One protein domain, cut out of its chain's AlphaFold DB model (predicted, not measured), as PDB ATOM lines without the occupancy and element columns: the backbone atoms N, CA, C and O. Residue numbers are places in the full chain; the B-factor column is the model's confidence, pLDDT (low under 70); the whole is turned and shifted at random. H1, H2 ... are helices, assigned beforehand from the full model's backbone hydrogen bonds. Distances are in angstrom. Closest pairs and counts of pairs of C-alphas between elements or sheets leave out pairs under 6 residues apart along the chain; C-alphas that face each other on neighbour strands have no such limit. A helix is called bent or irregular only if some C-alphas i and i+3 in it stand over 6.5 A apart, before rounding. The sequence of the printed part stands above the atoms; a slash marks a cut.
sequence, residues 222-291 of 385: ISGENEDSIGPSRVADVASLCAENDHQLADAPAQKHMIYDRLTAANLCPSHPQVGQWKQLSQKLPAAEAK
ATOM      1  N   ILE A 222      33.582 -51.551  11.828       56.31
ATOM      2  CA  ILE A 222      33.989 -51.574  13.236       56.31
ATOM      3  C   ILE A 222      35.489 -51.892  13.356       56.31
ATOM      4  O   ILE A 222      36.187 -51.247  14.127       56.31
ATOM      5  N   SER A 223      36.021 -52.832  12.564       55.34
ATOM      6  CA  SER A 223      37.409 -53.314  12.673       55.34
ATOM      7  C   SER A 223      38.447 -52.443  11.953       55.34
ATOM      8  O   SER A 223      39.582 -52.881  11.748       55.34
ATOM      9  N   GLY A 224      38.070 -51.264  11.456       47.94
ATOM     10  CA  GLY A 224      39.035 -50.352  10.853       47.94
ATOM     11  C   GLY A 224      39.918 -49.751  11.942       47.94
ATOM     12  O   GLY A 224      39.422 -48.958  12.723       47.94
ATOM     13  N   GLU A 225      41.219 -50.052  11.962       44.03
ATOM     14  CA  GLU A 225      42.227 -49.455  12.874       44.03
ATOM     15  C   GLU A 225      42.417 -47.926  12.701       44.03
ATOM     16  O   GLU A 225      43.398 -47.353  13.165       44.03
ATOM     17  N   ASN A 226      41.509 -47.247  12.002       46.03
ATOM     18  CA  ASN A 226      41.565 -45.812  11.781       46.03
ATOM     19  C   ASN A 226      40.716 -45.095  12.840       46.03
ATOM     20  O   ASN A 226      39.669 -45.597  13.248       46.03
ATOM     21  N   GLU A 227      41.100 -43.863  13.176       47.59
ATOM     22  CA  GLU A 227      40.355 -42.927  14.044       47.59
ATOM     23  C   GLU A 227      38.893 -42.674  13.600       47.59
ATOM     24  O   GLU A 227      38.108 -42.071  14.321       47.59
ATOM     25  N   ASP A 228      38.505 -43.148  12.410       55.91
ATOM     26  CA  ASP A 228      37.152 -43.070  11.856       55.91
ATOM     27  C   ASP A 228      36.282 -44.323  12.158       55.91
ATOM     28  O   ASP A 228      35.201 -44.465  11.575       55.91
ATOM     29  N   SER A 229      36.726 -45.252  13.019       58.50
ATOM     30  CA  SER A 229      35.942 -46.441  13.393       58.50
ATOM     31  C   SER A 229      34.621 -46.076  14.083       58.50
ATOM     32  O   SER A 229      34.496 -45.117  14.847       58.50
ATOM     33  N   ILE A 230      33.574 -46.831  13.753       61.12
ATOM     34  CA  ILE A 230      32.246 -46.678  14.350       61.12
ATOM     35  C   ILE A 230      32.266 -47.459  15.666       61.12
ATOM     36  O   ILE A 230      32.133 -48.680  15.651       61.12
ATOM     37  N   GLY A 231      32.472 -46.761  16.788       74.19
ATOM     38  CA  GLY A 231      32.348 -47.360  18.120       74.19
ATOM     39  C   GLY A 231      30.945 -47.947  18.371       74.19
ATOM     40  O   GLY A 231      30.012 -47.626  17.626       74.19
ATOM     41  N   PRO A 232      30.761 -48.782  19.411       71.25
ATOM     42  CA  PRO A 232      29.494 -49.466  19.702       71.25
ATOM     43  C   PRO A 232      28.286 -48.520  19.760       71.25
ATOM     44  O   PRO A 232      27.241 -48.806  19.175       71.25
ATOM     45  N   SER A 233      28.469 -47.336  20.350       71.06
ATOM     46  CA  SER A 233      27.463 -46.265  20.400       71.06
ATOM     47  C   SER A 233      26.964 -45.846  19.013       71.06
ATOM     48  O   SER A 233      25.767 -45.687  18.790       71.06
ATOM     49  N   ARG A 234      27.861 -45.774  18.026       79.25
ATOM     50  CA  ARG A 234      27.521 -45.352  16.663       79.25
ATOM     51  C   ARG A 234      26.828 -46.448  15.850       79.25
ATOM     52  O   ARG A 234      26.188 -46.147  14.844       79.25
ATOM     53  N   VAL A 235      26.911 -47.716  16.257       81.38
ATOM     54  CA  VAL A 235      26.140 -48.798  15.618       81.38
ATOM     55  C   VAL A 235      24.646 -48.614  15.888       81.38
ATOM     56  O   VAL A 235      23.841 -48.780  14.968       81.38
ATOM     57  N   ALA A 236      24.281 -48.223  17.113       84.06
ATOM     58  CA  ALA A 236      22.902 -47.903  17.476       84.06
ATOM     59  C   ALA A 236      22.380 -46.692  16.682       84.06
ATOM     60  O   ALA A 236      21.295 -46.772  16.104       84.06
ATOM     61  N   ASP A 237      23.190 -45.636  16.549       84.38
ATOM     62  CA  ASP A 237      22.856 -44.457  15.735       84.38
ATOM     63  C   ASP A 237      22.652 -44.810  14.256       84.38
ATOM     64  O   ASP A 237      21.735 -44.341  13.588       84.38
ATOM     65  N   VAL A 238      23.497 -45.678  13.701       87.81
ATOM     66  CA  VAL A 238      23.351 -46.115  12.309       87.81
ATOM     67  C   VAL A 238      22.121 -47.012  12.125       87.81
ATOM     68  O   VAL A 238      21.472 -46.967  11.076       87.81
ATOM     69  N   ALA A 239      21.779 -47.829  13.122       88.12
ATOM     70  CA  ALA A 239      20.583 -48.661  13.093       88.12
ATOM     71  C   ALA A 239      19.296 -47.825  13.207       88.12
ATOM     72  O   ALA A 239      18.327 -48.116  12.498       88.12
ATOM     73  N   SER A 240      19.285 -46.767  14.027       89.88
ATOM     74  CA  SER A 240      18.136 -45.858  14.154       89.88
ATOM     75  C   SER A 240      17.844 -45.131  12.838       89.88
ATOM     76  O   SER A 240      16.685 -45.068  12.422       89.88
ATOM     77  N   LEU A 241      18.880 -44.748  12.075       91.50
ATOM     78  CA  LEU A 241      18.725 -44.185  10.724       91.50
ATOM     79  C   LEU A 241      17.937 -45.096   9.768       91.50
ATOM     80  O   LEU A 241      17.309 -44.603   8.834       91.50
ATOM     81  N   CYS A 242      17.976 -46.416   9.963       91.88
ATOM     82  CA  CYS A 242      17.210 -47.362   9.153       91.88
ATOM     83  C   CYS A 242      15.742 -47.500   9.589       91.88
ATOM     84  O   CYS A 242      14.921 -47.959   8.789       91.88
ATOM     85  N   ALA A 243      15.416 -47.142  10.832       90.62
ATOM     86  CA  ALA A 243      14.060 -47.176  11.377       90.62
ATOM     87  C   ALA A 243      13.293 -45.862  11.130       90.62
ATOM     88  O   ALA A 243      12.062 -45.872  11.029       90.62
ATOM     89  N   GLU A 244      14.003 -44.741  10.996       89.00
ATOM     90  CA  GLU A 244      13.417 -43.406  10.877       89.00
ATOM     91  C   GLU A 244      13.169 -42.963   9.427       89.00
ATOM     92  O   GLU A 244      14.084 -42.734   8.640       89.00
ATOM     93  N   ASN A 245      11.899 -42.741   9.073       80.00
ATOM     94  CA  ASN A 245      11.521 -42.330   7.713       80.00
ATOM     95  C   ASN A 245      11.690 -40.821   7.428       80.00
ATOM     96  O   ASN A 245      11.590 -40.423   6.263       80.00
ATOM     97  N   ASP A 246      11.906 -39.982   8.451       72.50
ATOM     98  CA  ASP A 246      11.792 -38.516   8.344       72.50
ATOM     99  C   ASP A 246      12.981 -37.741   8.931       72.50
ATOM    100  O   ASP A 246      12.830 -36.733   9.618       72.50
ATOM    101  N   HIS A 247      14.203 -38.157   8.608       68.19
ATOM    102  CA  HIS A 247      15.321 -37.233   8.729       68.19
ATOM    103  C   HIS A 247      15.330 -36.299   7.532       68.19
ATOM    104  O   HIS A 247      15.849 -36.635   6.463       68.19
ATOM    105  N   GLN A 248      14.786 -35.094   7.696       69.38
ATOM    106  CA  GLN A 248      15.148 -34.029   6.779       69.38
ATOM    107  C   GLN A 248      16.670 -33.889   6.813       69.38
ATOM    108  O   GLN A 248      17.272 -33.573   7.840       69.38
ATOM    109  N   LEU A 249      17.296 -34.125   5.661       64.56
ATOM    110  CA  LEU A 249      18.628 -33.625   5.364       64.56
ATOM    111  C   LEU A 249      18.519 -32.102   5.306       64.56
ATOM    112  O   LEU A 249      18.520 -31.525   4.221       64.56
ATOM    113  N   ALA A 250      18.319 -31.458   6.455       55.00
ATOM    114  CA  ALA A 250      18.326 -30.014   6.542       55.00
ATOM    115  C   ALA A 250      19.621 -29.525   5.888       55.00
ATOM    116  O   ALA A 250      20.665 -30.167   6.031       55.00
ATOM    117  N   ASP A 251      19.555 -28.396   5.181       56.91
ATOM    118  CA  ASP A 251      20.667 -27.769   4.446       56.91
ATOM    119  C   ASP A 251      21.887 -27.397   5.321       56.91
ATOM    120  O   ASP A 251      22.811 -26.719   4.866       56.91
ATOM    121  N   ALA A 252      21.915 -27.841   6.579       52.81
ATOM    122  CA  ALA A 252      23.078 -27.800   7.434       52.81
ATOM    123  C   ALA A 252      24.275 -28.459   6.722       52.81
ATOM    124  O   ALA A 252      24.131 -29.509   6.081       52.81
ATOM    125  N   PRO A 253      25.472 -27.856   6.811       60.56
ATOM    126  CA  PRO A 253      26.683 -28.477   6.306       60.56
ATOM    127  C   PRO A 253      26.879 -29.798   7.050       60.56
ATOM    128  O   PRO A 253      27.258 -29.806   8.217       60.56
ATOM    129  N   ALA A 254      26.554 -30.907   6.381       62.47
ATOM    130  CA  ALA A 254      26.685 -32.234   6.957       62.47
ATOM    131  C   ALA A 254      28.138 -32.425   7.392       62.47
ATOM    132  O   ALA A 254      29.056 -32.314   6.572       62.47
ATOM    133  N   GLN A 255      28.335 -32.662   8.685       77.38
ATOM    134  CA  GLN A 255      29.652 -32.964   9.220       77.38
ATOM    135  C   GLN A 255      30.140 -34.294   8.630       77.38
ATOM    136  O   GLN A 255      29.327 -35.147   8.262       77.38
ATOM    137  N   LYS A 256      31.466 -34.465   8.527       83.25
ATOM    138  CA  LYS A 256      32.117 -35.659   7.954       83.25
ATOM    139  C   LYS A 256      31.471 -36.948   8.490       83.25
ATOM    140  O   LYS A 256      30.993 -37.756   7.698       83.25
ATOM    141  N   HIS A 257      31.365 -37.079   9.814       82.00
ATOM    142  CA  HIS A 257      30.804 -38.259  10.483       82.00
ATOM    143  C   HIS A 257      29.351 -38.552  10.059       82.00
ATOM    144  O   HIS A 257      29.040 -39.680   9.693       82.00
ATOM    145  N   MET A 258      28.492 -37.528   9.949       86.00
ATOM    146  CA  MET A 258      27.094 -37.701   9.530       86.00
ATOM    147  C   MET A 258      26.966 -38.230   8.097       86.00
ATOM    148  O   MET A 258      25.994 -38.909   7.760       86.00
ATOM    149  N   ILE A 259      27.908 -37.870   7.214       86.75
ATOM    150  CA  ILE A 259      27.941 -38.400   5.848       86.75
ATOM    151  C   ILE A 259      28.300 -39.888   5.892       86.75
ATOM    152  O   ILE A 259      27.637 -40.674   5.217       86.75
ATOM    153  N   TYR A 260      29.285 -40.283   6.703       86.75
ATOM    154  CA  TYR A 260      29.642 -41.692   6.874       86.75
ATOM    155  C   TYR A 260      28.498 -42.510   7.465       86.75
ATOM    156  O   TYR A 260      28.152 -43.526   6.875       86.75
ATOM    157  N   ASP A 261      27.836 -42.041   8.524       89.12
ATOM    158  CA  ASP A 261      26.746 -42.787   9.168       89.12
ATOM    159  C   ASP A 261      25.588 -43.049   8.205       89.12
ATOM    160  O   ASP A 261      25.083 -44.165   8.098       89.12
ATOM    161  N   ARG A 262      25.238 -42.054   7.385       91.56
ATOM    162  CA  ARG A 262      24.200 -42.195   6.355       91.56
ATOM    163  C   ARG A 262      24.623 -43.088   5.195       91.56
ATOM    164  O   ARG A 262      23.779 -43.771   4.617       91.56
ATOM    165  N   LEU A 263      25.900 -43.091   4.817       90.44
ATOM    166  CA  LEU A 263      26.415 -44.019   3.805       90.44
ATOM    167  C   LEU A 263      26.475 -45.453   4.338       90.44
ATOM    168  O   LEU A 263      26.173 -46.383   3.589       90.44
ATOM    169  N   THR A 264      26.785 -45.633   5.619       90.69
ATOM    170  CA  THR A 264      26.718 -46.923   6.303       90.69
ATOM    171  C   THR A 264      25.274 -47.413   6.379       90.69
ATOM    172  O   THR A 264      24.985 -48.516   5.911       90.69
ATOM    173  N   ALA A 265      24.337 -46.572   6.827       91.81
ATOM    174  CA  ALA A 265      22.907 -46.877   6.817       91.81
ATOM    175  C   ALA A 265      22.415 -47.219   5.399       91.81
ATOM    176  O   ALA A 265      21.698 -48.197   5.201       91.81
ATOM    177  N   ALA A 266      22.884 -46.502   4.369       93.75
ATOM    178  CA  ALA A 266      22.545 -46.795   2.975       93.75
ATOM    179  C   ALA A 266      22.961 -48.202   2.510       93.75
ATOM    180  O   ALA A 266      22.355 -48.733   1.572       93.75
ATOM    181  N   ASN A 267      23.999 -48.780   3.119       91.44
ATOM    182  CA  ASN A 267      24.445 -50.145   2.852       91.44
ATOM    183  C   ASN A 267      23.651 -51.177   3.664       91.44
ATOM    184  O   ASN A 267      23.338 -52.239   3.129       91.44
ATOM    185  N   LEU A 268      23.295 -50.860   4.913       91.81
ATOM    186  CA  LEU A 268      22.562 -51.757   5.818       91.81
ATOM    187  C   LEU A 268      21.082 -51.894   5.451       91.81
ATOM    188  O   LEU A 268      20.545 -52.998   5.430       91.81
ATOM    189  N   CYS A 269      20.428 -50.786   5.107       95.06
ATOM    190  CA  CYS A 269      19.024 -50.750   4.709       95.06
ATOM    191  C   CYS A 269      18.869 -50.202   3.278       95.06
ATOM    192  O   CYS A 269      18.358 -49.100   3.067       95.06
ATOM    193  N   PRO A 270      19.249 -50.975   2.239       95.75
ATOM    194  CA  PRO A 270      19.261 -50.506   0.849       95.75
ATOM    195  C   PRO A 270      17.867 -50.183   0.282       95.75
ATOM    196  O   PRO A 270      17.768 -49.510  -0.746       95.75
ATOM    197  N   SER A 271      16.796 -50.659   0.924       95.88
ATOM    198  CA  SER A 271      15.402 -50.337   0.592       95.88
ATOM    199  C   SER A 271      14.863 -49.095   1.306       95.88
ATOM    200  O   SER A 271      13.707 -48.740   1.078       95.88
ATOM    201  N   HIS A 272      15.656 -48.442   2.160       94.50
ATOM    202  CA  HIS A 272      15.217 -47.257   2.887       94.50
ATOM    203  C   HIS A 272      14.889 -46.110   1.905       94.50
ATOM    204  O   HIS A 272      15.646 -45.873   0.952       94.50
ATOM    205  N   PRO A 273      13.772 -45.376   2.086       94.94
ATOM    206  CA  PRO A 273      13.324 -44.353   1.136       94.94
ATOM    207  C   PRO A 273      14.351 -43.235   0.903       94.94
ATOM    208  O   PRO A 273      14.347 -42.607  -0.158       94.94
ATOM    209  N   GLN A 274      15.263 -43.008   1.853       93.56
ATOM    210  CA  GLN A 274      16.276 -41.955   1.770       93.56
ATOM    211  C   GLN A 274      17.625 -42.390   1.169       93.56
ATOM    212  O   GLN A 274      18.477 -41.532   0.936       93.56
ATOM    213  N   VAL A 275      17.832 -43.671   0.826       93.81
ATOM    214  CA  VAL A 275      19.124 -44.182   0.300       93.81
ATOM    215  C   VAL A 275      19.636 -43.381  -0.895       93.81
ATOM    216  O   VAL A 275      20.834 -43.121  -1.016       93.81
ATOM    217  N   GLY A 276      18.734 -42.965  -1.790       94.00
ATOM    218  CA  GLY A 276      19.091 -42.141  -2.944       94.00
ATOM    219  C   GLY A 276      19.673 -40.781  -2.551       94.00
ATOM    220  O   GLY A 276      20.611 -40.319  -3.194       94.00
ATOM    221  N   GLN A 277      19.156 -40.167  -1.484       90.88
ATOM    222  CA  GLN A 277      19.643 -38.887  -0.971       90.88
ATOM    223  C   GLN A 277      20.956 -39.064  -0.199       90.88
ATOM    224  O   GLN A 277      21.906 -38.319  -0.428       90.88
ATOM    225  N   TRP A 278      21.061 -40.094   0.644       91.50
ATOM    226  CA  TRP A 278      22.295 -40.408   1.373       91.50
ATOM    227  C   TRP A 278      23.467 -40.677   0.423       91.50
ATOM    228  O   TRP A 278      24.552 -40.131   0.599       91.50
ATOM    229  N   LYS A 279      23.236 -41.411  -0.673       90.81
ATOM    230  CA  LYS A 279      24.250 -41.627  -1.719       90.81
ATOM    231  C   LYS A 279      24.645 -40.356  -2.470       90.81
ATOM    232  O   LYS A 279      25.729 -40.320  -3.038       90.81
ATOM    233  N   GLN A 280      23.807 -39.320  -2.499       90.00
ATOM    234  CA  GLN A 280      24.199 -38.020  -3.055       90.00
ATOM    235  C   GLN A 280      25.097 -37.235  -2.088       90.00
ATOM    236  O   GLN A 280      25.911 -36.434  -2.545       90.00
ATOM    237  N   LEU A 281      25.015 -37.484  -0.774       87.19
ATOM    238  CA  LEU A 281      25.898 -36.846   0.210       87.19
ATOM    239  C   LEU A 281      27.362 -37.261   0.043       87.19
ATOM    240  O   LEU A 281      28.233 -36.424   0.257       87.19
ATOM    241  N   SER A 282      27.654 -38.485  -0.415       88.19
ATOM    242  CA  SER A 282      29.044 -38.895  -0.693       88.19
ATOM    243  C   SER A 282      29.723 -38.008  -1.737       88.19
ATOM    244  O   SER A 282      30.928 -37.803  -1.678       88.19
ATOM    245  N   GLN A 283      28.959 -37.409  -2.658       89.38
ATOM    246  CA  GLN A 283      29.499 -36.469  -3.644       89.38
ATOM    247  C   GLN A 283      29.934 -35.142  -3.005       89.38
ATOM    248  O   GLN A 283      30.742 -34.421  -3.587       89.38
ATOM    249  N   LYS A 284      29.408 -34.812  -1.817       84.88
ATOM    250  CA  LYS A 284      29.793 -33.631  -1.031       84.88
ATOM    251  C   LYS A 284      30.968 -33.906  -0.086       84.88
ATOM    252  O   LYS A 284      31.576 -32.946   0.380       84.88
ATOM    253  N   LEU A 285      31.303 -35.175   0.170       84.88
ATOM    254  CA  LEU A 285      32.349 -35.569   1.116       84.88
ATOM    255  C   LEU A 285      33.716 -34.923   0.809       84.88
ATOM    256  O   LEU A 285      34.249 -34.296   1.718       84.88
ATOM    257  N   PRO A 286      34.227 -34.904  -0.444       88.12
ATOM    258  CA  PRO A 286      35.529 -34.286  -0.720       88.12
ATOM    259  C   PRO A 286      35.580 -32.786  -0.403       88.12
ATOM    260  O   PRO A 286      36.615 -32.255  -0.012       88.12
ATOM    261  N   ALA A 287      34.457 -32.075  -0.566       85.25
ATOM    262  CA  ALA A 287      34.375 -30.656  -0.230       85.25
ATOM    263  C   ALA A 287      34.317 -30.430   1.290       85.25
ATOM    264  O   ALA A 287      34.885 -29.458   1.786       85.25
ATOM    265  N   ALA A 288      33.641 -31.320   2.025       80.62
ATOM    266  CA  ALA A 288      33.621 -31.296   3.483       80.62
ATOM    267  C   ALA A 288      35.009 -31.614   4.067       80.62
ATOM    268  O   ALA A 288      35.459 -30.906   4.963       80.62
ATOM    269  N   GLU A 289      35.708 -32.607   3.511       84.12
ATOM    270  CA  GLU A 289      37.084 -32.968   3.877       84.12
ATOM    271  C   GLU A 289      38.050 -31.812   3.624       84.12
ATOM    272  O   GLU A 289      38.719 -31.369   4.551       84.12
ATOM    273  N   ALA A 290      38.038 -31.229   2.420       85.62
ATOM    274  CA  ALA A 290      38.893 -30.089   2.101       85.62
ATOM    275  C   ALA A 290      38.650 -28.886   3.031       85.62
ATOM    276  O   ALA A 290      39.585 -28.164   3.376       85.62
ATOM    277  N   LYS A 291      37.398 -28.663   3.454       82.44
ATOM    278  CA  LYS A 291      37.067 -27.615   4.425       82.44
ATOM    279  C   LYS A 291      37.618 -27.940   5.816       82.44
ATOM    280  O   LYS A 291      38.185 -27.051   6.441       82.44
TER     281      LYS A 291
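This is residues 222 to 291 of the 385 residues of an uncharacterized protein of Kocuria palustris (UniProt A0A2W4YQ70). Three helices are packed one beyond the other, with H2 in the middle: H2 and H3 form a helical hairpin on one side, and H1 crosses H2 steeply on its other side. The long link of residues 244 to 255 joins the end of H1 to the start of H2, and H3 kinks near residue 284. The printed part has 70 residues with three named helices, H1, H2 and H3 in that order along the chain, and no named strand; the class is all helix. The whole is compact, with a radius of gyration of the C-alphas of 12.0 A, and the C-alphas span 31 by 27 by 17 A.

Go past residues 222 to 231 to reach H1, residues 232 to 243. Look next at H2, residues 256 to 268, which touches H1; their closest C-alphas, those of Val 238 and Ala 265, are 5.6 A apart. The two run the same way at a steep tilt of 61 degrees. Then find H3, residues 275 to 291, which touches H2; their closest C-alphas, those of Ala 266 and Val 275, are 5.1 A apart. H2 and H3 are a hairpin, running opposite ways at a shallow tilt of 27 degrees. H1 and H3 are apart. H3 is irregular, with C-alphas 283 and 286 7.0 A apart, and it has a kink of 44 degrees near residue 284. In H2 every O i to N i+4 pair is within hydrogen-bond range, in H1 6 of 8 are, and in H3 8 of 13.

Find C-alpha 232 at (29.494, -49.466, 19.702); from there H1 runs 17.7 A to Ala 243. Find C-alpha 256 at (32.117, -35.659, 7.954), where H2 begins; it runs 18.8 A to Leu 268. H3, the longest helix with 17 residues, runs 24.8 A from Val 275 to Lys 291, whose C-alpha is at (37.067, -27.615, 4.425).

The two C-alphas farthest apart are those of Glu 225 and Asp 246, at 32.7 A, while the first and last printed C-alphas, those of Ile 222 and Lys 291, are 25.7 A apart. The printed part has no cut. The link from H1 to H2 is long, with 12 residues, and the link from H2 to H3 is short, with 6. Read the B-factor column for the model's confidence: the mean pLDDT of the printed part is 79.8, and residues 222 to 230 and 247 to 254 are under 70.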